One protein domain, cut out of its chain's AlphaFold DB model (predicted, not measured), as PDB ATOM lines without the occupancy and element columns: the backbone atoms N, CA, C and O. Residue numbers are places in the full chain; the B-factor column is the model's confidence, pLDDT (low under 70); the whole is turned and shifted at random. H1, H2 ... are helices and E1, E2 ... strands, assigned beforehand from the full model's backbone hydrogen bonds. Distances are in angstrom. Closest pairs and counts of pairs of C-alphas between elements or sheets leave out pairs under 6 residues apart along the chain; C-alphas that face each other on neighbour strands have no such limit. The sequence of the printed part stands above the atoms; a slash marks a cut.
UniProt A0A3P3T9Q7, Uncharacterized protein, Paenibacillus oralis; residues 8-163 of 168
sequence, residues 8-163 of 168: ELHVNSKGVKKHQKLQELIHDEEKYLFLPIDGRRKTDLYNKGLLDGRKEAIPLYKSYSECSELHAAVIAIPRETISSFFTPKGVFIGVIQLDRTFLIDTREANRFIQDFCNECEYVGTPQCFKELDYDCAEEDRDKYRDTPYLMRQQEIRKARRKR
ATOM      1  N   GLU A   8     446.646  86.772  90.465       88.12
ATOM      2  CA  GLU A   8     445.385  87.498  90.344       88.12
ATOM      3  C   GLU A   8     445.204  88.001  88.909       88.12
ATOM      4  O   GLU A   8     446.049  88.736  88.369       88.12
ATOM      5  N   LEU A   9     444.097  87.574  88.301       85.25
ATOM      6  CA  LEU A   9     443.646  88.002  86.992       85.25
ATOM      7  C   LEU A   9     442.391  88.846  87.162       85.25
ATOM      8  O   LEU A   9     441.332  88.368  87.557       85.25
ATOM      9  N   HIS A  10     442.538  90.121  86.837       78.00
ATOM     10  CA  HIS A  10     441.429  91.056  86.734       78.00
ATOM     11  C   HIS A  10     441.106  91.333  85.276       78.00
ATOM     12  O   HIS A  10     442.018  91.408  84.447       78.00
ATOM     13  N   VAL A  11     439.834  91.615  85.004       69.88
ATOM     14  CA  VAL A  11     439.369  92.122  83.703       69.88
ATOM     15  C   VAL A  11     440.174  93.362  83.296       69.88
ATOM     16  O   VAL A  11     440.644  93.463  82.170       69.88
ATOM     17  N   ASN A  12     440.453  94.239  84.264       66.38
ATOM     18  CA  ASN A  12     441.199  95.488  84.080       66.38
ATOM     19  C   ASN A  12     442.730  95.334  84.189       66.38
ATOM     20  O   ASN A  12     443.439  96.322  84.408       66.38
ATOM     21  N   SER A  13     443.266  94.108  84.143       61.09
ATOM     22  CA  SER A  13     444.712  93.896  84.279       61.09
ATOM     23  C   SER A  13     445.459  94.580  83.137       61.09
ATOM     24  O   SER A  13     445.274  94.238  81.975       61.09
ATOM     25  N   LYS A  14     446.350  95.518  83.472       51.12
ATOM     26  CA  LYS A  14     447.195  96.192  82.481       51.12
ATOM     27  C   LYS A  14     448.224  95.217  81.912       51.12
ATOM     28  O   LYS A  14     448.996  94.622  82.667       51.12
ATOM     29  N   GLY A  15     448.255  95.113  80.587       51.97
ATOM     30  CA  GLY A  15     449.198  94.296  79.835       51.97
ATOM     31  C   GLY A  15     448.512  93.125  79.141       51.97
ATOM     32  O   GLY A  15     447.911  92.273  79.798       51.97
ATOM     33  N   VAL A  16     448.704  93.080  77.821       59.16
ATOM     34  CA  VAL A  16     448.231  92.067  76.866       59.16
ATOM     35  C   VAL A  16     448.225  90.659  77.478       59.16
ATOM     36  O   VAL A  16     447.208  89.980  77.486       59.16
ATOM     37  N   LYS A  17     449.311  90.276  78.161       66.31
ATOM     38  CA  LYS A  17     449.491  88.935  78.736       66.31
ATOM     39  C   LYS A  17     448.470  88.528  79.804       66.31
ATOM     40  O   LYS A  17     448.086  87.368  79.835       66.31
ATOM     41  N   LYS A  18     448.069  89.416  80.724       70.38
ATOM     42  CA  LYS A  18     447.157  89.034  81.828       70.38
ATOM     43  C   LYS A  18     445.698  89.040  81.391       70.38
ATOM     44  O   LYS A  18     444.943  88.172  81.815       70.38
ATOM     45  N   HIS A  19     445.328  90.000  80.550       70.06
ATOM     46  CA  HIS A  19     443.984  90.077  79.992       70.06
ATOM     47  C   HIS A  19     443.729  88.923  79.011       70.06
ATOM     48  O   HIS A  19     442.760  88.191  79.188       70.06
ATOM     49  N   GLN A  20     444.663  88.657  78.088       73.25
ATOM     50  CA  GLN A  20     444.601  87.471  77.223       73.25
ATOM     51  C   GLN A  20     444.533  86.186  78.040       73.25
ATOM     52  O   GLN A  20     443.769  85.289  77.707       73.25
ATOM     53  N   LYS A  21     445.287  86.098  79.147       80.69
ATOM     54  CA  LYS A  21     445.224  84.911  80.001       80.69
ATOM     55  C   LYS A  21     443.845  84.715  80.616       80.69
ATOM     56  O   LYS A  21     443.391  83.585  80.698       80.69
ATOM     57  N   LEU A  22     443.177  85.787  81.040       82.81
ATOM     58  CA  LEU A  22     441.811  85.704  81.555       82.81
ATOM     59  C   LEU A  22     440.843  85.179  80.484       82.81
ATOM     60  O   LEU A  22     440.068  84.275  80.775       82.81
ATOM     61  N   GLN A  23     440.918  85.702  79.260       75.38
ATOM     62  CA  GLN A  23     440.085  85.243  78.143       75.38
ATOM     63  C   GLN A  23     440.379  83.784  77.773       75.38
ATOM     64  O   GLN A  23     439.456  82.983  77.649       75.38
ATOM     65  N   GLU A  24     441.660  83.414  77.678       80.88
ATOM     66  CA  GLU A  24     442.094  82.030  77.467       80.88
ATOM     67  C   GLU A  24     441.471  81.110  78.521       80.88
ATOM     68  O   GLU A  24     440.875  80.101  78.177       80.88
ATOM     69  N   LEU A  25     441.536  81.482  79.801       85.44
ATOM     70  CA  LEU A  25     440.971  80.681  80.886       85.44
ATOM     71  C   LEU A  25     439.449  80.553  80.818       85.44
ATOM     72  O   LEU A  25     438.926  79.502  81.161       85.44
ATOM     73  N   ILE A  26     438.733  81.608  80.436       81.69
ATOM     74  CA  ILE A  26     437.264  81.588  80.404       81.69
ATOM     75  C   ILE A  26     436.746  80.694  79.269       81.69
ATOM     76  O   ILE A  26     435.703  80.064  79.430       81.69
ATOM     77  N   HIS A  27     437.466  80.620  78.147       74.25
ATOM     78  CA  HIS A  27     436.997  79.927  76.944       74.25
ATOM     79  C   HIS A  27     437.704  78.594  76.654       74.25
ATOM     80  O   HIS A  27     437.187  77.799  75.872       74.25
ATOM     81  N   ASP A  28     438.868  78.326  77.248       77.31
ATOM     82  CA  ASP A  28     439.623  77.088  77.033       77.31
ATOM     83  C   ASP A  28     439.340  76.055  78.137       77.31
ATOM     84  O   ASP A  28     440.060  75.920  79.132       77.31
ATOM     85  N   GLU A  29     438.258  75.299  77.947       77.31
ATOM     86  CA  GLU A  29     437.819  74.240  78.869       77.31
ATOM     87  C   GLU A  29     438.725  72.993  78.836       77.31
ATOM     88  O   GLU A  29     438.684  72.139  79.734       77.31
ATOM     89  N   GLU A  30     439.569  72.861  77.809       81.50
ATOM     90  CA  GLU A  30     440.463  71.718  77.642       81.50
ATOM     91  C   GLU A  30     441.766  71.891  78.418       81.50
ATOM     92  O   GLU A  30     442.264  70.918  78.990       81.50
ATOM     93  N   LYS A  31     442.312  73.109  78.480       87.31
ATOM     94  CA  LYS A  31     443.605  73.372  79.128       87.31
ATOM     95  C   LYS A  31     443.522  73.599  80.626       87.31
ATOM     96  O   LYS A  31     444.539  73.441  81.309       87.31
ATOM     97  N   TYR A  32     442.352  73.935  81.158       91.44
ATOM     98  CA  TYR A  32     442.207  74.310  82.561       91.44
ATOM     99  C   TYR A  32     441.183  73.455  83.302       91.44
ATOM    100  O   TYR A  32     440.383  72.719  82.723       91.44
ATOM    101  N   LEU A  33     441.295  73.489  84.627       92.75
ATOM    102  CA  LEU A  33     440.320  72.968  85.572       92.75
ATOM    103  C   LEU A  33     440.073  74.028  86.641       92.75
ATOM    104  O   LEU A  33     440.987  74.759  87.028       92.75
ATOM    105  N   PHE A  34     438.841  74.101  87.127       93.62
ATOM    106  CA  PHE A  34     438.370  75.205  87.951       93.62
ATOM    107  C   PHE A  34     437.987  74.728  89.345       93.62
ATOM    108  O   PHE A  34     437.335  73.702  89.526       93.62
ATOM    109  N   LEU A  35     438.409  75.485  90.347       93.38
ATOM    110  CA  LEU A  35     438.103  75.261  91.747       93.38
ATOM    111  C   LEU A  35     437.300  76.453  92.257       93.38
ATOM    112  O   LEU A  35     437.857  77.553  92.332       93.38
ATOM    113  N   PRO A  36     436.043  76.264  92.676       93.56
ATOM    114  CA  PRO A  36     435.316  77.349  93.294       93.56
ATOM    115  C   PRO A  36     435.828  77.584  94.715       93.56
ATOM    116  O   PRO A  36     436.184  76.647  95.445       93.56
ATOM    117  N   ILE A  37     435.873  78.853  95.115       91.25
ATOM    118  CA  ILE A  37     436.446  79.265  96.392       91.25
ATOM    119  C   ILE A  37     435.482  80.148  97.168       91.25
ATOM    120  O   ILE A  37     435.142  81.260  96.762       91.25
ATOM    121  N   ASP A  38     435.133  79.680  98.360       88.25
ATOM    122  CA  ASP A  38     434.476  80.471  99.387       88.25
ATOM    123  C   ASP A  38     435.495  81.233 100.260       88.25
ATOM    124  O   ASP A  38     436.714  81.033 100.198       88.25
ATOM    125  N   GLY A  39     435.004  82.140 101.108       84.12
ATOM    126  CA  GLY A  39     435.870  82.969 101.955       84.12
ATOM    127  C   GLY A  39     436.746  82.158 102.919       84.12
ATOM    128  O   GLY A  39     437.901  82.522 103.165       84.12
ATOM    129  N   ARG A  40     436.229  81.029 103.423       87.44
ATOM    130  CA  ARG A  40     436.964  80.138 104.325       87.44
ATOM    131  C   ARG A  40     438.107  79.445 103.593       87.44
ATOM    132  O   ARG A  40     439.259  79.575 104.008       87.44
ATOM    133  N   ARG A  41     437.824  78.789 102.466       87.38
ATOM    134  CA  ARG A  41     438.838  78.096 101.666       87.38
ATOM    135  C   ARG A  41     439.865  79.065 101.098       87.38
ATOM    136  O   ARG A  41     441.045  78.730 101.081       87.38
ATOM    137  N   LYS A  42     439.468  80.287 100.716       87.12
ATOM    138  CA  LYS A  42     440.410  81.346 100.302       87.12
ATOM    139  C   LYS A  42     441.435  81.627 101.395       87.12
ATOM    140  O   LYS A  42     442.636  81.636 101.133       87.12
ATOM    141  N   THR A  43     440.951  81.831 102.617       87.31
ATOM    142  CA  THR A  43     441.792  82.123 103.782       87.31
ATOM    143  C   THR A  43     442.738  80.960 104.072       87.31
ATOM    144  O   THR A  43     443.942  81.168 104.228       87.31
ATOM    145  N   ASP A  44     442.229  79.728 104.053       88.94
ATOM    146  CA  ASP A  44     443.033  78.525 104.281       88.94
ATOM    147  C   ASP A  44     444.122  78.334 103.220       88.94
ATOM    148  O   ASP A  44     445.268  78.033 103.559       88.94
ATOM    149  N   LEU A  45     443.797  78.550 101.944       89.62
ATOM    150  CA  LEU A  45     444.757  78.465 100.845       89.62
ATOM    151  C   LEU A  45     445.859  79.511 100.995       89.62
ATOM    152  O   LEU A  45     447.035  79.167 100.930       89.62
ATOM    153  N   TYR A  46     445.509  80.765 101.277       88.38
ATOM    154  CA  TYR A  46     446.485  81.847 101.448       88.38
ATOM    155  C   TYR A  46     447.382  81.620 102.671       88.38
ATOM    156  O   TYR A  46     448.577  81.925 102.645       88.38
ATOM    157  N   ASN A  47     446.827  81.032 103.733       89.25
ATOM    158  CA  ASN A  47     447.583  80.655 104.919       89.25
ATOM    159  C   ASN A  47     448.527  79.477 104.662       89.25
ATOM    160  O   ASN A  47     449.603  79.434 105.258       89.25
ATOM    161  N   LYS A  48     448.168  78.529 103.794       89.50
ATOM    162  CA  LYS A  48     449.014  77.371 103.466       89.50
ATOM    163  C   LYS A  48     450.016  77.665 102.344       89.50
ATOM    164  O   LYS A  48     451.102  77.098 102.349       89.50
ATOM    165  N   GLY A  49     449.679  78.554 101.411       90.62
ATOM    166  CA  GLY A  49     450.456  78.817 100.193       90.62
ATOM    167  C   GLY A  49     450.379  77.696  99.148       90.62
ATOM    168  O   GLY A  49     451.124  77.706  98.171       90.62
ATOM    169  N   LEU A  50     449.507  76.707  99.359       92.25
ATOM    170  CA  LEU A  50     449.368  75.521  98.519       92.25
ATOM    171  C   LEU A  50     447.933  74.986  98.551       92.25
ATOM    172  O   LEU A  50     447.205  75.185  99.527       92.25
ATOM    173  N   LEU A  51     447.555  74.285  97.487       90.88
ATOM    174  CA  LEU A  51     446.362  73.451  97.409       90.88
ATOM    175  C   LEU A  51     446.765  72.014  97.768       90.88
ATOM    176  O   LEU A  51     447.555  71.417  97.043       90.88
ATOM    177  N   ASP A  52     446.255  71.470  98.878       90.25
ATOM    178  CA  ASP A  52     446.542  70.097  99.333       90.25
ATOM    179  C   ASP A  52     445.272  69.244  99.284       90.25
ATOM    180  O   ASP A  52     444.382  69.406 100.118       90.25
ATOM    181  N   GLY A  53     445.204  68.345  98.304       88.25
ATOM    182  CA  GLY A  53     444.136  67.364  98.129       88.25
ATOM    183  C   GLY A  53     444.449  65.983  98.714       88.25
ATOM    184  O   GLY A  53     443.682  65.049  98.500       88.25
ATOM    185  N   ARG A  54     445.575  65.798  99.425       87.31
ATOM    186  CA  ARG A  54     445.960  64.474  99.965       87.31
ATOM    187  C   ARG A  54     445.114  64.039 101.158       87.31
ATOM    188  O   ARG A  54     444.951  62.847 101.383       87.31
ATOM    189  N   LYS A  55     444.633  65.003 101.953       85.31
ATOM    190  CA  LYS A  55     443.784  64.742 103.131       85.31
ATOM    191  C   LYS A  55     442.301  64.719 102.786       85.31
ATOM    192  O   LYS A  55     441.549  63.964 103.385       85.31
ATOM    193  N   GLU A  56     441.901  65.560 101.842       86.25
ATOM    194  CA  GLU A  56     440.522  65.724 101.411       86.25
ATOM    195  C   GLU A  56     440.533  65.904  99.896       86.25
ATOM    196  O   GLU A  56     441.159  66.835  99.390       86.25
ATOM    197  N   ALA A  57     439.890  64.985  99.177       87.81
ATOM    198  CA  ALA A  57     439.838  65.037  97.722       87.81
ATOM    199  C   ALA A  57     439.083  66.295  97.273       87.81
ATOM    200  O   ALA A  57     438.009  66.608  97.785       87.81
ATOM    201  N   ILE A  58     439.646  67.022  96.309       90.94
ATOM    202  CA  ILE A  58     439.131  68.333  95.911       90.94
ATOM    203  C   ILE A  58     438.371  68.208  94.590       90.94
ATOM    204  O   ILE A  58     439.002  67.873  93.589       90.94
ATOM    205  N   PRO A  59     437.053  68.482  94.546       91.69
ATOM    206  CA  PRO A  59     436.319  68.498  93.287       91.69
ATOM    207  C   PRO A  59     436.785  69.671  92.424       91.69
ATOM    208  O   PRO A  59     436.907  70.797  92.917       91.69
ATOM    209  N   LEU A  60     437.055  69.388  91.149       92.38
ATOM    210  CA  LEU A  60     437.365  70.388  90.134       92.38
ATOM    211  C   LEU A  60     436.346  70.312  88.998       92.38
ATOM    212  O   LEU A  60     435.879  69.236  88.630       92.38
ATOM    213  N   TYR A  61     436.052  71.469  88.424       91.56
ATOM    214  CA  TYR A  61     435.107  71.655  87.332       91.56
ATOM    215  C   TYR A  61     435.858  71.799  86.013       91.56
ATOM    216  O   TYR A  61     437.004  72.260  85.988       91.56
ATOM    217  N   LYS A  62     435.226  71.377  84.917       89.44
ATOM    218  CA  LYS A  62     435.833  71.434  83.578       89.44
ATOM    219  C   LYS A  62     435.610  72.775  82.897       89.44
ATOM    220  O   LYS A  62     436.463  73.190  82.126       89.44
ATOM    221  N   SER A  63     434.510  73.442  83.225       87.88
ATOM    222  CA  SER A  63     434.153  74.739  82.668       87.88
ATOM    223  C   SER A  63     434.208  75.828  83.735       87.88
ATOM    224  O   SER A  63     433.845  75.609  84.898       87.88
ATOM    225  N   TYR A  64     434.641  77.023  83.329       88.81
ATOM    226  CA  TYR A  64     434.531  78.221  84.152       88.81
ATOM    227  C   TYR A  64     433.060  78.520  84.465       88.81
ATOM    228  O   TYR A  64     432.736  78.817  85.613       88.81
ATOM    229  N   SER A  65     432.170  78.373  83.481       85.62
ATOM    230  CA  SER A  65     430.744  78.690  83.598       85.62
ATOM    231  C   SER A  65     430.083  77.891  84.722       85.62
ATOM    232  O   SER A  65     429.528  78.491  85.641       85.62
ATOM    233  N   GLU A  66     430.276  76.564  84.734       85.50
ATOM    234  CA  GLU A  66     429.791  75.656  85.791       85.50
ATOM    235  C   GLU A  66     430.283  76.053  87.192       85.50
ATOM    236  O   GLU A  66     429.602  75.863  88.198       85.50
ATOM    237  N   CYS A  67     431.504  76.577  87.267       86.38
ATOM    238  CA  CYS A  67     432.176  76.900  88.516       86.38
ATOM    239  C   CYS A  67     431.799  78.297  89.041       86.38
ATOM    240  O   CYS A  67     431.699  78.516  90.252       86.38
ATOM    241  N   SER A  68     431.592  79.242  88.124       84.38
ATOM    242  CA  SER A  68     431.416  80.667  88.405       84.38
ATOM    243  C   SER A  68     430.105  80.999  89.118       84.38
ATOM    244  O   SER A  68     430.044  81.979  89.860       84.38
ATOM    245  N   GLU A  69     429.077  80.168  88.945       80.44
ATOM    246  CA  GLU A  69     427.763  80.339  89.578       80.44
ATOM    247  C   GLU A  69     427.772  79.986  91.070       80.44
ATOM    248  O   GLU A  69     426.925  80.449  91.833       80.44
ATOM    249  N   LEU A  70     428.746  79.183  91.511       79.25
ATOM    250  CA  LEU A  70     428.760  78.622  92.859       79.25
ATOM    251  C   LEU A  70     429.343  79.592  93.894       79.25
ATOM    252  O   LEU A  70     428.899  79.621  95.042       79.25
ATOM    253  N   HIS A  71     430.364  80.373  93.521       84.44
ATOM    254  CA  HIS A  71     431.141  81.167  94.473       84.44
ATOM    255  C   HIS A  71     431.671  82.483  93.884       84.44
ATOM    256  O   HIS A  71     431.763  82.666  92.677       84.44
ATOM    257  N   ALA A  72     432.055  83.416  94.765       84.69
ATOM    258  CA  ALA A  72     432.528  84.755  94.391       84.69
ATOM    259  C   ALA A  72     433.939  84.781  93.765       84.69
ATOM    260  O   ALA A  72     434.360  85.805  93.233       84.69
ATOM    261  N   ALA A  73     434.693  83.687  93.867       90.44
ATOM    262  CA  ALA A  73     436.014  83.569  93.271       90.44
ATOM    263  C   ALA A  73     436.265  82.139  92.797       90.44
ATOM    264  O   ALA A  73     435.795  81.175  93.410       90.44
ATOM    265  N   VAL A  74     437.057  82.015  91.739       93.56
ATOM    266  CA  VAL A  74     437.451  80.739  91.141       93.56
ATOM    267  C   VAL A  74     438.966  80.711  90.993       93.56
ATOM    268  O   VAL A  74     439.573  81.689  90.556       93.56
ATOM    269  N   ILE A  75     439.588  79.593  91.365       94.06
ATOM    270  CA  ILE A  75     440.967  79.301  90.976       94.06
ATOM    271  C   ILE A  75     440.957  78.449  89.716       94.06
ATOM    272  O   ILE A  75     440.375  77.368  89.708       94.06
ATOM    273  N   ALA A  76     441.654  78.907  88.683       94.00
ATOM    274  CA  ALA A  76     441.956  78.107  87.512       94.00
ATOM    275  C   ALA A  76     443.335  77.448  87.652       94.00
ATOM    276  O   ALA A  76     444.319  78.073  88.067       94.00
ATOM    277  N   ILE A  77     443.394  76.166  87.307       93.69
ATOM    278  CA  ILE A  77     444.567  75.303  87.432       93.69
ATOM    279  C   ILE A  77     444.885  74.735  86.044       93.69
ATOM    280  O   ILE A  77     444.017  74.086  85.457       93.69
ATOM    281  N   PRO A  78     446.098  74.941  85.503       91.94
ATOM    282  CA  PRO A  78     446.480  74.341  84.225       91.94
ATOM    283  C   PRO A  78     446.486  72.815  84.324       91.94
ATOM    284  O   PRO A  78     447.125  72.259  85.220       91.94
ATOM    285  N   ARG A  79     445.833  72.110  83.398       89.31
ATOM    286  CA  ARG A  79     445.754  70.639  83.412       89.31
ATOM    287  C   ARG A  79     447.115  69.967  83.358       89.31
ATOM    288  O   ARG A  79     447.318  68.957  84.024       89.31
ATOM    289  N   GLU A  80     448.062  70.562  82.643       88.06
ATOM    290  CA  GLU A  80     449.451  70.098  82.574       88.06
ATOM    291  C   GLU A  80     450.103  69.985  83.961       88.06
ATOM    292  O   GLU A  80     450.952  69.125  84.179       88.06
ATOM    293  N   THR A  81     449.676  70.805  84.929       85.06
ATOM    294  CA  THR A  81     450.212  70.775  86.299       85.06
ATOM    295  C   THR A  81     449.604  69.683  87.180       85.06
ATOM    296  O   THR A  81     450.156  69.388  88.240       85.06
ATOM    297  N   ILE A  82     448.484  69.077  86.765       84.75
ATOM    298  CA  ILE A  82     447.690  68.150  87.590       84.75
ATOM    299  C   ILE A  82     447.304  66.846  86.905       84.75
ATOM    300  O   ILE A  82     446.627  66.029  87.525       84.75
ATOM    301  N   SER A  83     447.738  66.618  85.667       74.69
ATOM    302  CA  SER A  83     447.378  65.438  84.872       74.69
ATOM    303  C   SER A  83     447.651  64.113  85.595       74.69
ATOM    304  O   SER A  83     446.858  63.184  85.484       74.69
ATOM    305  N   SER A  84     448.705  64.041  86.413       77.12
ATOM    306  CA  SER A  84     449.052  62.862  87.222       77.12
ATOM    307  C   SER A  84     448.269  62.722  88.536       77.12
ATOM    308  O   SER A  84     448.323  61.672  89.170       77.12
ATOM    309  N   PHE A  85     447.576  63.773  88.977       81.44
ATOM    310  CA  PHE A  85     446.881  63.853  90.271       81.44
ATOM    311  C   PHE A  85     445.359  63.974  90.130       81.44
ATOM    312  O   PHE A  85     444.636  64.016  91.130       81.44
ATOM    313  N   PHE A  86     444.871  64.070  88.893       84.00
ATOM    314  CA  PHE A  86     443.464  64.205  88.569       84.00
ATOM    315  C   PHE A  86     442.854  62.838  88.275       84.00
ATOM    316  O   PHE A  86     443.308  62.097  87.405       84.00
ATOM    317  N   THR A  87     441.817  62.490  89.025       84.69
ATOM    318  CA  THR A  87     441.144  61.198  88.879       84.69
ATOM    319  C   THR A  87     440.037  61.262  87.820       84.69
ATOM    320  O   THR A  87     439.437  62.322  87.619       84.69
ATOM    321  N   PRO A  88     439.646  60.120  87.216       80.19
ATOM    322  CA  PRO A  88     438.506  60.061  86.294       80.19
ATOM    323  C   PRO A  88     437.178  60.543  86.902       80.19
ATOM    324  O   PRO A  88     436.263  60.912  86.175       80.19
ATOM    325  N   LYS A  89     437.073  60.558  88.239       81.19
ATOM    326  CA  LYS A  89     435.895  61.019  88.989       81.19
ATOM    327  C   LYS A  89     435.821  62.545  89.145       81.19
ATOM    328  O   LYS A  89     434.943  63.026  89.849       81.19
ATOM    329  N   GLY A  90     436.739  63.304  88.545       84.56
ATOM    330  CA  GLY A  90     436.722  64.768  88.621       84.56
ATOM    331  C   GLY A  90     437.306  65.345  89.913       84.56
ATOM    332  O   GLY A  90     437.101  66.519  90.210       84.56
ATOM    333  N   VAL A  91     438.027  64.537  90.697       90.62
ATOM    334  CA  VAL A  91     438.668  64.987  91.941       90.62
ATOM    335  C   VAL A  91     440.186  65.005  91.829       90.62
ATOM    336  O   VAL A  91     440.793  64.104  91.244       90.62
ATOM    337  N   PHE A  92     440.779  66.032  92.429       91.38
ATOM    338  CA  PHE A  92     442.211  66.235  92.579       91.38
ATOM    339  C   PHE A  92     442.706  65.686  93.921       91.38
ATOM    340  O   PHE A  92     442.178  66.038  94.982       91.38
ATOM    341  N   ILE A  93     443.748  64.855  93.861       91.25
ATOM    342  CA  ILE A  93     444.425  64.266  95.020       91.25
ATOM    343  C   ILE A  93     445.933  64.473  94.843       91.25
ATOM    344  O   ILE A  93     446.633  63.656  94.252       91.25
ATOM    345  N   GLY A  94     446.446  65.595  95.343       90.00
ATOM    346  CA  GLY A  94     447.858  65.951  95.208       90.00
ATOM    347  C   GLY A  94     448.203  67.243  95.938       90.00
ATOM    348  O   GLY A  94     447.425  67.722  96.761       90.00
ATOM    349  N   VAL A  95     449.366  67.820  95.633       91.12
ATOM    350  CA  VAL A  95     449.779  69.129  96.163       91.12
ATOM    351  C   VAL A  95     450.226  70.035  95.029       91.12
ATOM    352  O   VAL A  95     451.035  69.626  94.202       91.12
ATOM    353  N   ILE A  96     449.739  71.276  95.020       91.94
ATOM    354  CA  ILE A  96     450.144  72.309  94.059       91.94
ATOM    355  C   ILE A  96     450.483  73.587  94.812       91.94
ATOM    356  O   ILE A  96     449.752  74.001  95.712       91.94
ATOM    357  N   GLN A  97     451.576  74.233  94.421       91.44
ATOM    358  CA  GLN A  97     451.913  75.567  94.907       91.44
ATOM    359  C   GLN A  97     451.008  76.616  94.254       91.44
ATOM    360  O   GLN A  97     450.740  76.558  93.055       91.44
ATOM    361  N   LEU A  98     450.526  77.578  95.043       91.62
ATOM    362  CA  LEU A  98     449.545  78.547  94.547       91.62
ATOM    363  C   LEU A  98     450.100  79.511  93.497       91.62
ATOM    364  O   LEU A  98     449.327  80.031  92.714       91.62
ATOM    365  N   ASP A  99     451.407  79.730  93.426       91.12
ATOM    366  CA  ASP A  99     452.035  80.577  92.401       91.12
ATOM    367  C   ASP A  99     451.880  80.049  90.962       91.12
ATOM    368  O   ASP A  99     452.104  80.793  90.008       91.12
ATOM    369  N   ARG A 100     451.457  78.791  90.797       90.06
ATOM    370  CA  ARG A 100     451.148  78.171  89.498       90.06
ATOM    371  C   ARG A 100     449.669  78.224  89.123       90.06
ATOM    372  O   ARG A 100     449.283  77.660  88.100       90.06
ATOM    373  N   THR A 101     448.834  78.836  89.956       93.06
ATOM    374  CA  THR A 101     447.391  78.913  89.733       93.06
ATOM    375  C   THR A 101     446.949  80.351  89.508       93.06
ATOM    376  O   THR A 101     447.646  81.302  89.868       93.06
ATOM    377  N   PHE A 102     445.785  80.515  88.890       93.00
ATOM    378  CA  PHE A 102     445.223  81.821  88.563       93.00
ATOM    379  C   PHE A 102     443.963  82.057  89.383       93.00
ATOM    380  O   PHE A 102     443.141  81.156  89.499       93.00
ATOM    381  N   LEU A 103     443.805  83.248  89.959       92.75
ATOM    382  CA  LEU A 103     442.598  83.632  90.688       92.75
ATOM    383  C   LEU A 103     441.761  84.581  89.835       92.75
ATOM    384  O   LEU A 103     442.273  85.604  89.384       92.75
ATOM    385  N   ILE A 104     440.481  84.255  89.692       91.44
ATOM    386  CA  ILE A 104     439.488  85.031  88.952       91.44
ATOM    387  C   ILE A 104     438.382  85.455  89.924       91.44
ATOM    388  O   ILE A 104     437.853  84.627  90.672       91.44
ATOM    389  N   ASP A 105     438.033  86.743  89.923       90.00
ATOM    390  CA  ASP A 105     436.819  87.241  90.581       90.00
ATOM    391  C   ASP A 105     435.619  86.990  89.661       90.00
ATOM    392  O   ASP A 105     435.570  87.505  88.541       90.00
ATOM    393  N   THR A 106     434.659  86.185  90.120       89.25
ATOM    394  CA  THR A 106     433.554  85.742  89.258       89.25
ATOM    395  C   THR A 106     432.590  86.865  88.931       89.25
ATOM    396  O   THR A 106     432.020  86.878  87.846       89.25
ATOM    397  N   ARG A 107     432.419  87.852  89.818       85.12
ATOM    398  CA  ARG A 107     431.510  88.976  89.559       85.12
ATOM    399  C   ARG A 107     432.056  89.870  88.461       85.12
ATOM    400  O   ARG A 107     431.297  90.301  87.597       85.12
ATOM    401  N   GLU A 108     433.353  90.161  88.511       81.25
ATOM    402  CA  GLU A 108     434.011  90.965  87.481       81.25
ATOM    403  C   GLU A 108     434.052  90.218  86.145       81.25
ATOM    404  O   GLU A 108     433.656  90.780  85.125       81.25
ATOM    405  N   ALA A 109     434.469  88.950  86.153       84.31
ATOM    406  CA  ALA A 109     434.558  88.141  84.943       84.31
ATOM    407  C   ALA A 109     433.185  87.888  84.299       84.31
ATOM    408  O   ALA A 109     433.053  88.046  83.091       84.31
ATOM    409  N   ASN A 110     432.137  87.597  85.077       84.94
ATOM    410  CA  ASN A 110     430.794  87.386  84.523       84.94
ATOM    411  C   ASN A 110     430.221  88.664  83.909       84.94
ATOM    412  O   ASN A 110     429.604  88.602  82.850       84.94
ATOM    413  N   ARG A 111     430.469  89.826  84.530       79.62
ATOM    414  CA  ARG A 111     430.101  91.113  83.931       79.62
ATOM    415  C   ARG A 111     430.830  91.330  82.605       79.62
ATOM    416  O   ARG A 111     430.200  91.705  81.632       79.62
ATOM    417  N   PHE A 112     432.132  91.055  82.548       76.56
ATOM    418  CA  PHE A 112     432.898  91.162  81.305       76.56
ATOM    419  C   PHE A 112     432.355  90.250  80.197       76.56
ATOM    420  O   PHE A 112     432.216  90.679  79.053       76.56
ATOM    421  N   ILE A 113     432.010  89.007  80.542       74.88
ATOM    422  CA  ILE A 113     431.432  88.054  79.591       74.88
ATOM    423  C   ILE A 113     430.105  88.586  79.034       74.88
ATOM    424  O   ILE A 113     429.893  88.548  77.825       74.88
ATOM    425  N   GLN A 114     429.237  89.099  79.907       74.62
ATOM    426  CA  GLN A 114     427.925  89.624  79.527       74.62
ATOM    427  C   GLN A 114     428.013  90.905  78.694       74.62
ATOM    428  O   GLN A 114     427.341  90.987  77.673       74.62
ATOM    429  N   ASP A 115     428.827  91.866  79.131       66.00
ATOM    430  CA  ASP A 115     428.830  93.229  78.595       66.00
ATOM    431  C   ASP A 115     429.729  93.393  77.358       66.00
ATOM    432  O   ASP A 115     429.521  94.314  76.580       66.00
ATOM    433  N   PHE A 116     430.754  92.551  77.190       63.50
ATOM    434  CA  PHE A 116     431.766  92.735  76.139       63.50
ATOM    435  C   PHE A 116     432.013  91.472  75.336       63.50
ATOM    436  O   PHE A 116     432.104  91.522  74.112       63.50
ATOM    437  N   CYS A 117     432.142  90.328  76.015       65.00
ATOM    438  CA  CYS A 117     432.488  89.105  75.313       65.00
ATOM    439  C   CYS A 117     431.354  88.679  74.388       65.00
ATOM    440  O   CYS A 117     431.606  88.516  73.210       65.00
ATOM    441  N   ASN A 118     430.117  88.559  74.872       65.00
ATOM    442  CA  ASN A 118     428.989  88.074  74.067       65.00
ATOM    443  C   ASN A 118     428.630  88.963  72.861       65.00
ATOM    444  O   ASN A 118     427.923  88.503  71.968       65.00
ATOM    445  N   GLU A 119     429.103  90.210  72.829       60.41
ATOM    446  CA  GLU A 119     428.894  91.145  71.719       60.41
ATOM    447  C   GLU A 119     430.010  91.071  70.656       60.41
ATOM    448  O   GLU A 119     429.917  91.719  69.616       60.41
ATOM    449  N   CYS A 120     431.063  90.276  70.884       63.16
ATOM    450  CA  CYS A 120     432.191  90.138  69.965       63.16
ATOM    451  C   CYS A 120     431.890  89.147  68.821       63.16
ATOM    452  O   CYS A 120     431.396  88.041  69.033       63.16
ATOM    453  N   GLU A 121     432.255  89.508  67.588       59.59
ATOM    454  CA  GLU A 121     432.020  88.682  66.388       59.59
ATOM    455  C   GLU A 121     432.820  87.366  66.381       59.59
ATOM    456  O   GLU A 121     432.451  86.407  65.704       59.59
ATOM    457  N   TYR A 122     433.903  87.294  67.160       59.59
ATOM    458  CA  TYR A 122     434.812  86.147  67.194       59.59
ATOM    459  C   TYR A 122     434.547  85.171  68.348       59.59
ATOM    460  O   TYR A 122     435.288  84.194  68.488       59.59
ATOM    461  N   VAL A 123     433.515  85.388  69.169       60.91
ATOM    462  CA  VAL A 123     433.207  84.550  70.346       60.91
ATOM    463  C   VAL A 123     433.141  83.071  69.993       60.91
ATOM    464  O   VAL A 123     432.458  82.662  69.059       60.91
ATOM    465  N   GLY A 124     433.845  82.246  70.773       52.69
ATOM    466  CA  GLY A 124     433.819  80.787  70.629       52.69
ATOM    467  C   GLY A 124     434.538  80.244  69.388       52.69
ATOM    468  O   GLY A 124     434.595  79.030  69.210       52.69
ATOM    469  N   THR A 125     435.114  81.104  68.542       57.06
ATOM    470  CA  THR A 125     435.894  80.678  67.372       57.06
ATOM    471  C   THR A 125     437.384  80.517  67.707       57.06
ATOM    472  O   THR A 125     437.883  81.155  68.634       57.06
ATOM    473  N   PRO A 126     438.165  79.722  66.950       54.56
ATOM    474  CA  PRO A 126     439.623  79.683  67.102       54.56
ATOM    475  C   PRO A 126     440.300  81.050  66.896       54.56
ATOM    476  O   PRO A 126     441.390  81.284  67.426       54.56
ATOM    477  N   GLN A 127     439.662  81.950  66.138       55.28
ATOM    478  CA  GLN A 127     440.087  83.335  65.929       55.28
ATOM    479  C   GLN A 127     439.921  84.202  67.184       55.28
ATOM    480  O   GLN A 127     440.709  85.130  67.353       55.28
ATOM    481  N   CYS A 128     439.028  83.832  68.115       53.78
ATOM    482  CA  CYS A 128     438.890  84.461  69.437       53.78
ATOM    483  C   CYS A 128     440.240  84.571  70.165       53.78
ATOM    484  O   CYS A 128     440.492  85.506  70.902       53.78
ATOM    485  N   PHE A 129     441.164  83.636  69.937       53.59
ATOM    486  CA  PHE A 129     442.463  83.627  70.617       53.59
ATOM    487  C   PHE A 129     443.632  84.104  69.747       53.59
ATOM    488  O   PHE A 129     444.727  84.308  70.267       53.59
ATOM    489  N   LYS A 130     443.434  84.208  68.426       50.28
ATOM    490  CA  LYS A 130     444.502  84.462  67.440       50.28
ATOM    491  C   LYS A 130     444.420  85.834  66.783       50.28
ATOM    492  O   LYS A 130     445.466  86.401  66.497       50.28
ATOM    493  N   GLU A 131     443.210  86.320  66.520       45.22
ATOM    494  CA  GLU A 131     442.959  87.596  65.831       45.22
ATOM    495  C   GLU A 131     442.401  88.676  66.756       45.22
ATOM    496  O   GLU A 131     442.322  89.833  66.354       45.22
ATOM    497  N   LEU A 132     442.087  88.338  68.012       49.25
ATOM    498  CA  LEU A 132     441.897  89.337  69.057       49.25
ATOM    499  C   LEU A 132     443.257  89.967  69.418       49.25
ATOM    500  O   LEU A 132     443.778  89.799  70.520       49.25
ATOM    501  N   ASP A 133     443.783  90.784  68.506       42.16
ATOM    502  CA  ASP A 133     444.558  91.989  68.821       42.16
ATOM    503  C   ASP A 133     443.586  93.019  69.439       42.16
ATOM    504  O   ASP A 133     443.426  94.150  68.988       42.16
ATOM    505  N   TYR A 134     442.816  92.578  70.442       42.56
ATOM    506  CA  TYR A 134     441.809  93.395  71.095       42.56
ATOM    507  C   TYR A 134     442.541  94.333  72.047       42.56
ATOM    508  O   TYR A 134     442.690  94.081  73.245       42.56
ATOM    509  N   ASP A 135     442.920  95.478  71.498       39.88
ATOM    510  CA  ASP A 135     443.084  96.736  72.211       39.88
ATOM    511  C   ASP A 135     441.740  97.242  72.791       39.88
ATOM    512  O   ASP A 135     441.478  98.441  72.867       39.88
ATOM    513  N   CYS A 136     440.900  96.357  73.352       39.44
ATOM    514  CA  CYS A 136     439.845  96.787  74.285       39.44
ATOM    515  C   CYS A 136     440.446  97.508  75.498       39.44
ATOM    516  O   CYS A 136     439.755  98.217  76.215       39.44
ATOM    517  N   ALA A 137     441.745  97.336  75.757       44.94
ATOM    518  CA  ALA A 137     442.451  98.077  76.789       44.94
ATOM    519  C   ALA A 137     442.788  99.526  76.385       44.94
ATOM    520  O   ALA A 137     443.090 100.317  77.283       44.94
ATOM    521  N   GLU A 138     442.746  99.890  75.098       40.22
ATOM    522  CA  GLU A 138     442.990 101.266  74.643       40.22
ATOM    523  C   GLU A 138     441.692 102.000  74.292       40.22
ATOM    524  O   GLU A 138     441.493 103.105  74.801       40.22
ATOM    525  N   GLU A 139     440.745 101.379  73.580       42.34
ATOM    526  CA  GLU A 139     439.493 102.066  73.221       42.34
ATOM    527  C   GLU A 139     438.530 102.250  74.415       42.34
ATOM    528  O   GLU A 139     437.939 103.325  74.577       42.34
ATOM    529  N   ASP A 140     438.436 101.286  75.344       44.56
ATOM    530  CA  ASP A 140     437.658 101.499  76.577       44.56
ATOM    531  C   ASP A 140     438.388 102.406  77.572       44.56
ATOM    532  O   ASP A 140     437.761 103.112  78.368       44.56
ATOM    533  N   ARG A 141     439.723 102.460  77.517       44.75
ATOM    534  CA  ARG A 141     440.503 103.372  78.361       44.75
ATOM    535  C   ARG A 141     440.211 104.829  78.029       44.75
ATOM    536  O   ARG A 141     440.223 105.629  78.965       44.75
ATOM    537  N   ASP A 142     439.896 105.153  76.777       46.94
ATOM    538  CA  ASP A 142     439.458 106.494  76.385       46.94
ATOM    539  C   ASP A 142     437.954 106.732  76.650       46.94
ATOM    540  O   ASP A 142     437.606 107.802  77.154       46.94
ATOM    541  N   LYS A 143     437.069 105.724  76.531       44.44
ATOM    542  CA  LYS A 143     435.665 105.830  77.021       44.44
ATOM    543  C   LYS A 143     435.557 106.078  78.536       44.44
ATOM    544  O   LYS A 143     434.669 106.802  78.995       44.44
ATOM    545  N   TYR A 144     436.457 105.504  79.336       42.44
ATOM    546  CA  TYR A 144     436.506 105.710  80.791       42.44
ATOM    547  C   TYR A 144     437.385 106.890  81.227       42.44
ATOM    548  O   TYR A 144     437.407 107.226  82.417       42.44
ATOM    549  N   ARG A 145     438.087 107.541  80.291       46.03
ATOM    550  CA  ARG A 145     438.865 108.756  80.568       46.03
ATOM    551  C   ARG A 145     437.965 109.978  80.738       46.03
ATOM    552  O   ARG A 145     438.247 110.787  81.619       46.03
ATOM    553  N   ASP A 146     436.846 110.016  80.008       52.56
ATOM    554  CA  ASP A 146     435.970 111.194  79.901       52.56
ATOM    555  C   ASP A 146     434.521 110.998  80.380       52.56
ATOM    556  O   ASP A 146     433.624 111.738  79.981       52.56
ATOM    557  N   THR A 147     434.244 110.061  81.293       49.88
ATOM    558  CA  THR A 147     432.887 109.940  81.854       49.88
ATOM    559  C   THR A 147     432.768 110.445  83.304       49.88
ATOM    560  O   THR A 147     433.612 110.138  84.154       49.88
ATOM    561  N   PRO A 148     431.656 111.141  83.648       55.06
ATOM    562  CA  PRO A 148     431.236 111.521  85.011       55.06
ATOM    563  C   PRO A 148     431.333 110.408  86.071       55.06
ATOM    564  O   PRO A 148     431.286 110.661  87.273       55.06
ATOM    565  N   TYR A 149     431.487 109.160  85.637       48.72
ATOM    566  CA  TYR A 149     431.687 107.982  86.461       48.72
ATOM    567  C   TYR A 149     433.011 107.990  87.247       48.72
ATOM    568  O   TYR A 149     433.005 107.668  88.439       48.72
ATOM    569  N   LEU A 150     434.134 108.410  86.641       49.72
ATOM    570  CA  LEU A 150     435.420 108.525  87.348       49.72
ATOM    571  C   LEU A 150     435.338 109.607  88.435       49.72
ATOM    572  O   LEU A 150     435.754 109.375  89.573       49.72
ATOM    573  N   MET A 151     434.734 110.753  88.103       60.16
ATOM    574  CA  MET A 151     434.440 111.838  89.047       60.16
ATOM    575  C   MET A 151     433.594 111.320  90.218       60.16
ATOM    576  O   MET A 151     433.983 111.466  91.379       60.16
ATOM    577  N   ARG A 152     432.508 110.593  89.927       64.19
ATOM    578  CA  ARG A 152     431.625 109.993  90.938       64.19
ATOM    579  C   ARG A 152     432.356 108.989  91.832       64.19
ATOM    580  O   ARG A 152     432.163 108.984  93.048       64.19
ATOM    581  N   GLN A 153     433.236 108.151  91.280       53.56
ATOM    582  CA  GLN A 153     434.046 107.231  92.085       53.56
ATOM    583  C   GLN A 153     435.077 107.960  92.960       53.56
ATOM    584  O   GLN A 153     435.301 107.560  94.107       53.56
ATOM    585  N   GLN A 154     435.699 109.029  92.457       66.44
ATOM    586  CA  GLN A 154     436.612 109.860  93.243       66.44
ATOM    587  C   GLN A 154     435.880 110.575  94.386       66.44
ATOM    588  O   GLN A 154     436.401 110.614  95.504       66.44
ATOM    589  N   GLU A 155     434.666 111.069  94.151       72.38
ATOM    590  CA  GLU A 155     433.804 111.652  95.182       72.38
ATOM    591  C   GLU A 155     433.419 110.631  96.252       72.38
ATOM    592  O   GLU A 155     433.588 110.902  97.439       72.38
ATOM    593  N   ILE A 156     433.006 109.421  95.862       67.62
ATOM    594  CA  ILE A 156     432.690 108.336  96.805       67.62
ATOM    595  C   ILE A 156     433.920 107.977  97.653       67.62
ATOM    596  O   ILE A 156     433.810 107.799  98.869       67.62
ATOM    597  N   ARG A 157     435.113 107.901  97.051       63.72
ATOM    598  CA  ARG A 157     436.369 107.635  97.778       63.72
ATOM    599  C   ARG A 157     436.736 108.782  98.724       63.72
ATOM    600  O   ARG A 157     437.130 108.515  99.857       63.72
ATOM    601  N   LYS A 158     436.572 110.042  98.305       69.06
ATOM    602  CA  LYS A 158     436.769 111.224  99.165       69.06
ATOM    603  C   LYS A 158     435.766 111.250 100.323       69.06
ATOM    604  O   LYS A 158     436.172 111.490 101.454       69.06
ATOM    605  N   ALA A 159     434.494 110.938 100.076       67.25
ATOM    606  CA  ALA A 159     433.456 110.864 101.103       67.25
ATOM    607  C   ALA A 159     433.738 109.756 102.129       67.25
ATOM    608  O   ALA A 159     433.593 109.975 103.328       67.25
ATOM    609  N   ARG A 160     434.218 108.590 101.679       60.34
ATOM    610  CA  ARG A 160     434.639 107.491 102.564       60.34
ATOM    611  C   ARG A 160     435.874 107.841 103.395       60.34
ATOM    612  O   ARG A 160     435.926 107.457 104.549       60.34
ATOM    613  N   ARG A 161     436.833 108.593 102.841       61.91
ATOM    614  CA  ARG A 161     438.018 109.079 103.576       61.91
ATOM    615  C   ARG A 161     437.697 110.198 104.570       61.91
ATOM    616  O   ARG A 161     438.382 110.314 105.576       61.91
ATOM    617  N   LYS A 162     436.677 111.017 104.289       61.62
ATOM    618  CA  LYS A 162     436.192 112.075 105.195       61.62
ATOM    619  C   LYS A 162     435.338 111.542 106.346       61.62
ATOM    620  O   LYS A 162     435.202 112.228 107.351       61.62
ATOM    621  N   ARG A 163     434.766 110.343 106.214       56.00
ATOM    622  CA  ARG A 163     434.164 109.623 107.339       56.00
ATOM    623  C   ARG A 163     435.301 108.995 108.142       56.00
ATOM    624  O   ARG A 163     435.741 107.890 107.846       56.00
TER     625      ARG A 163
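What this domain is: This is residues 8 to 163 of the 168 residues of an uncharacterized protein of Paenibacillus oralis (UniProt A0A3P3T9Q7). A body built on a three-strand sheet, E1, E3 and E5, has helices H1 and H3 packed on one face, while H2, H4 and a separate small sheet of E2 and E4 make up more of the body. From it the last residues, 142 to 163 with H7, stick out as an arm that touches no other part. The printed part has 156 residues with seven named helices and five named strands in the order H1 E1 H2 E2 H3 E3 E4 E5 H4 H5 H6 H7, a mixed class of helices and strands. The sheets run E1 - E3 - E5 and E2 - E4, both antiparallel. The whole is only just compact, close to loose, with a radius of gyration of the C-alphas of 17.9 A, and is flat, spanning 51 by 46 by 24 A.

Where its parts are: H1, residues 16 to 27, begins at C-alpha 16 (448.231, 92.067, 76.866) and is 16.5 A long. E1, residues 32 to 37, is 15.8 A long, and H2, residues 39 to 48, is 14.4 A. E2 is residues 50 to 52 and H3 residues 64 to 68. E3, residues 73 to 78, is 16.6 A long; E4 is residues 95 to 97 and E5 residues 102 to 105. H4, residues 106 to 117, is 14.4 A long. H5 is residues 126 to 129 and H6 residues 136 to 143. H7, residues 148 to 162, is 20.8 A long and ends at C-alpha 162 (436.192, 112.075, 105.195).

How they stand to each other: E1 and E3 are antiparallel at 153 degrees, with N 35 and O 75 2.8 A apart, within hydrogen-bond range. E3 and E5 are antiparallel at 155 degrees, with N 76 and O 102 at 2.8 A. H1 is on this sheet at a height of 10.2 A and runs across the strands, at 87 degrees to E3 on the local plane. H3 is on the same face at 7.9 A. H1 touches H3 with residues 25 to 27 alone, the closest C-alphas being those of Ile 26 and Tyr 64, 5.7 A apart. H2 and H4 only graze the sheet. In the other sheet N 51 and O 96 are 2.8 A apart. H5 is close to H1 but not clearly touching, the closest C-alphas being those of Glu 24 and Phe 129, 7.0 A apart. Every O i to N i+4 pair is within range in H1, H2, H3, H4 and H7, and 3 of 4 in H6; H5 is too short for one.

The domain as a whole: The C-alphas farthest apart are those of Pro 88 and Lys 162, 55.4 A. The printed part has no cut. The links E2 to H3 and E3 to E4 are long. The mean pLDDT of the printed part is 75.2; residues 11 to 17, 115 to 154 and 156 to 163 are under 70.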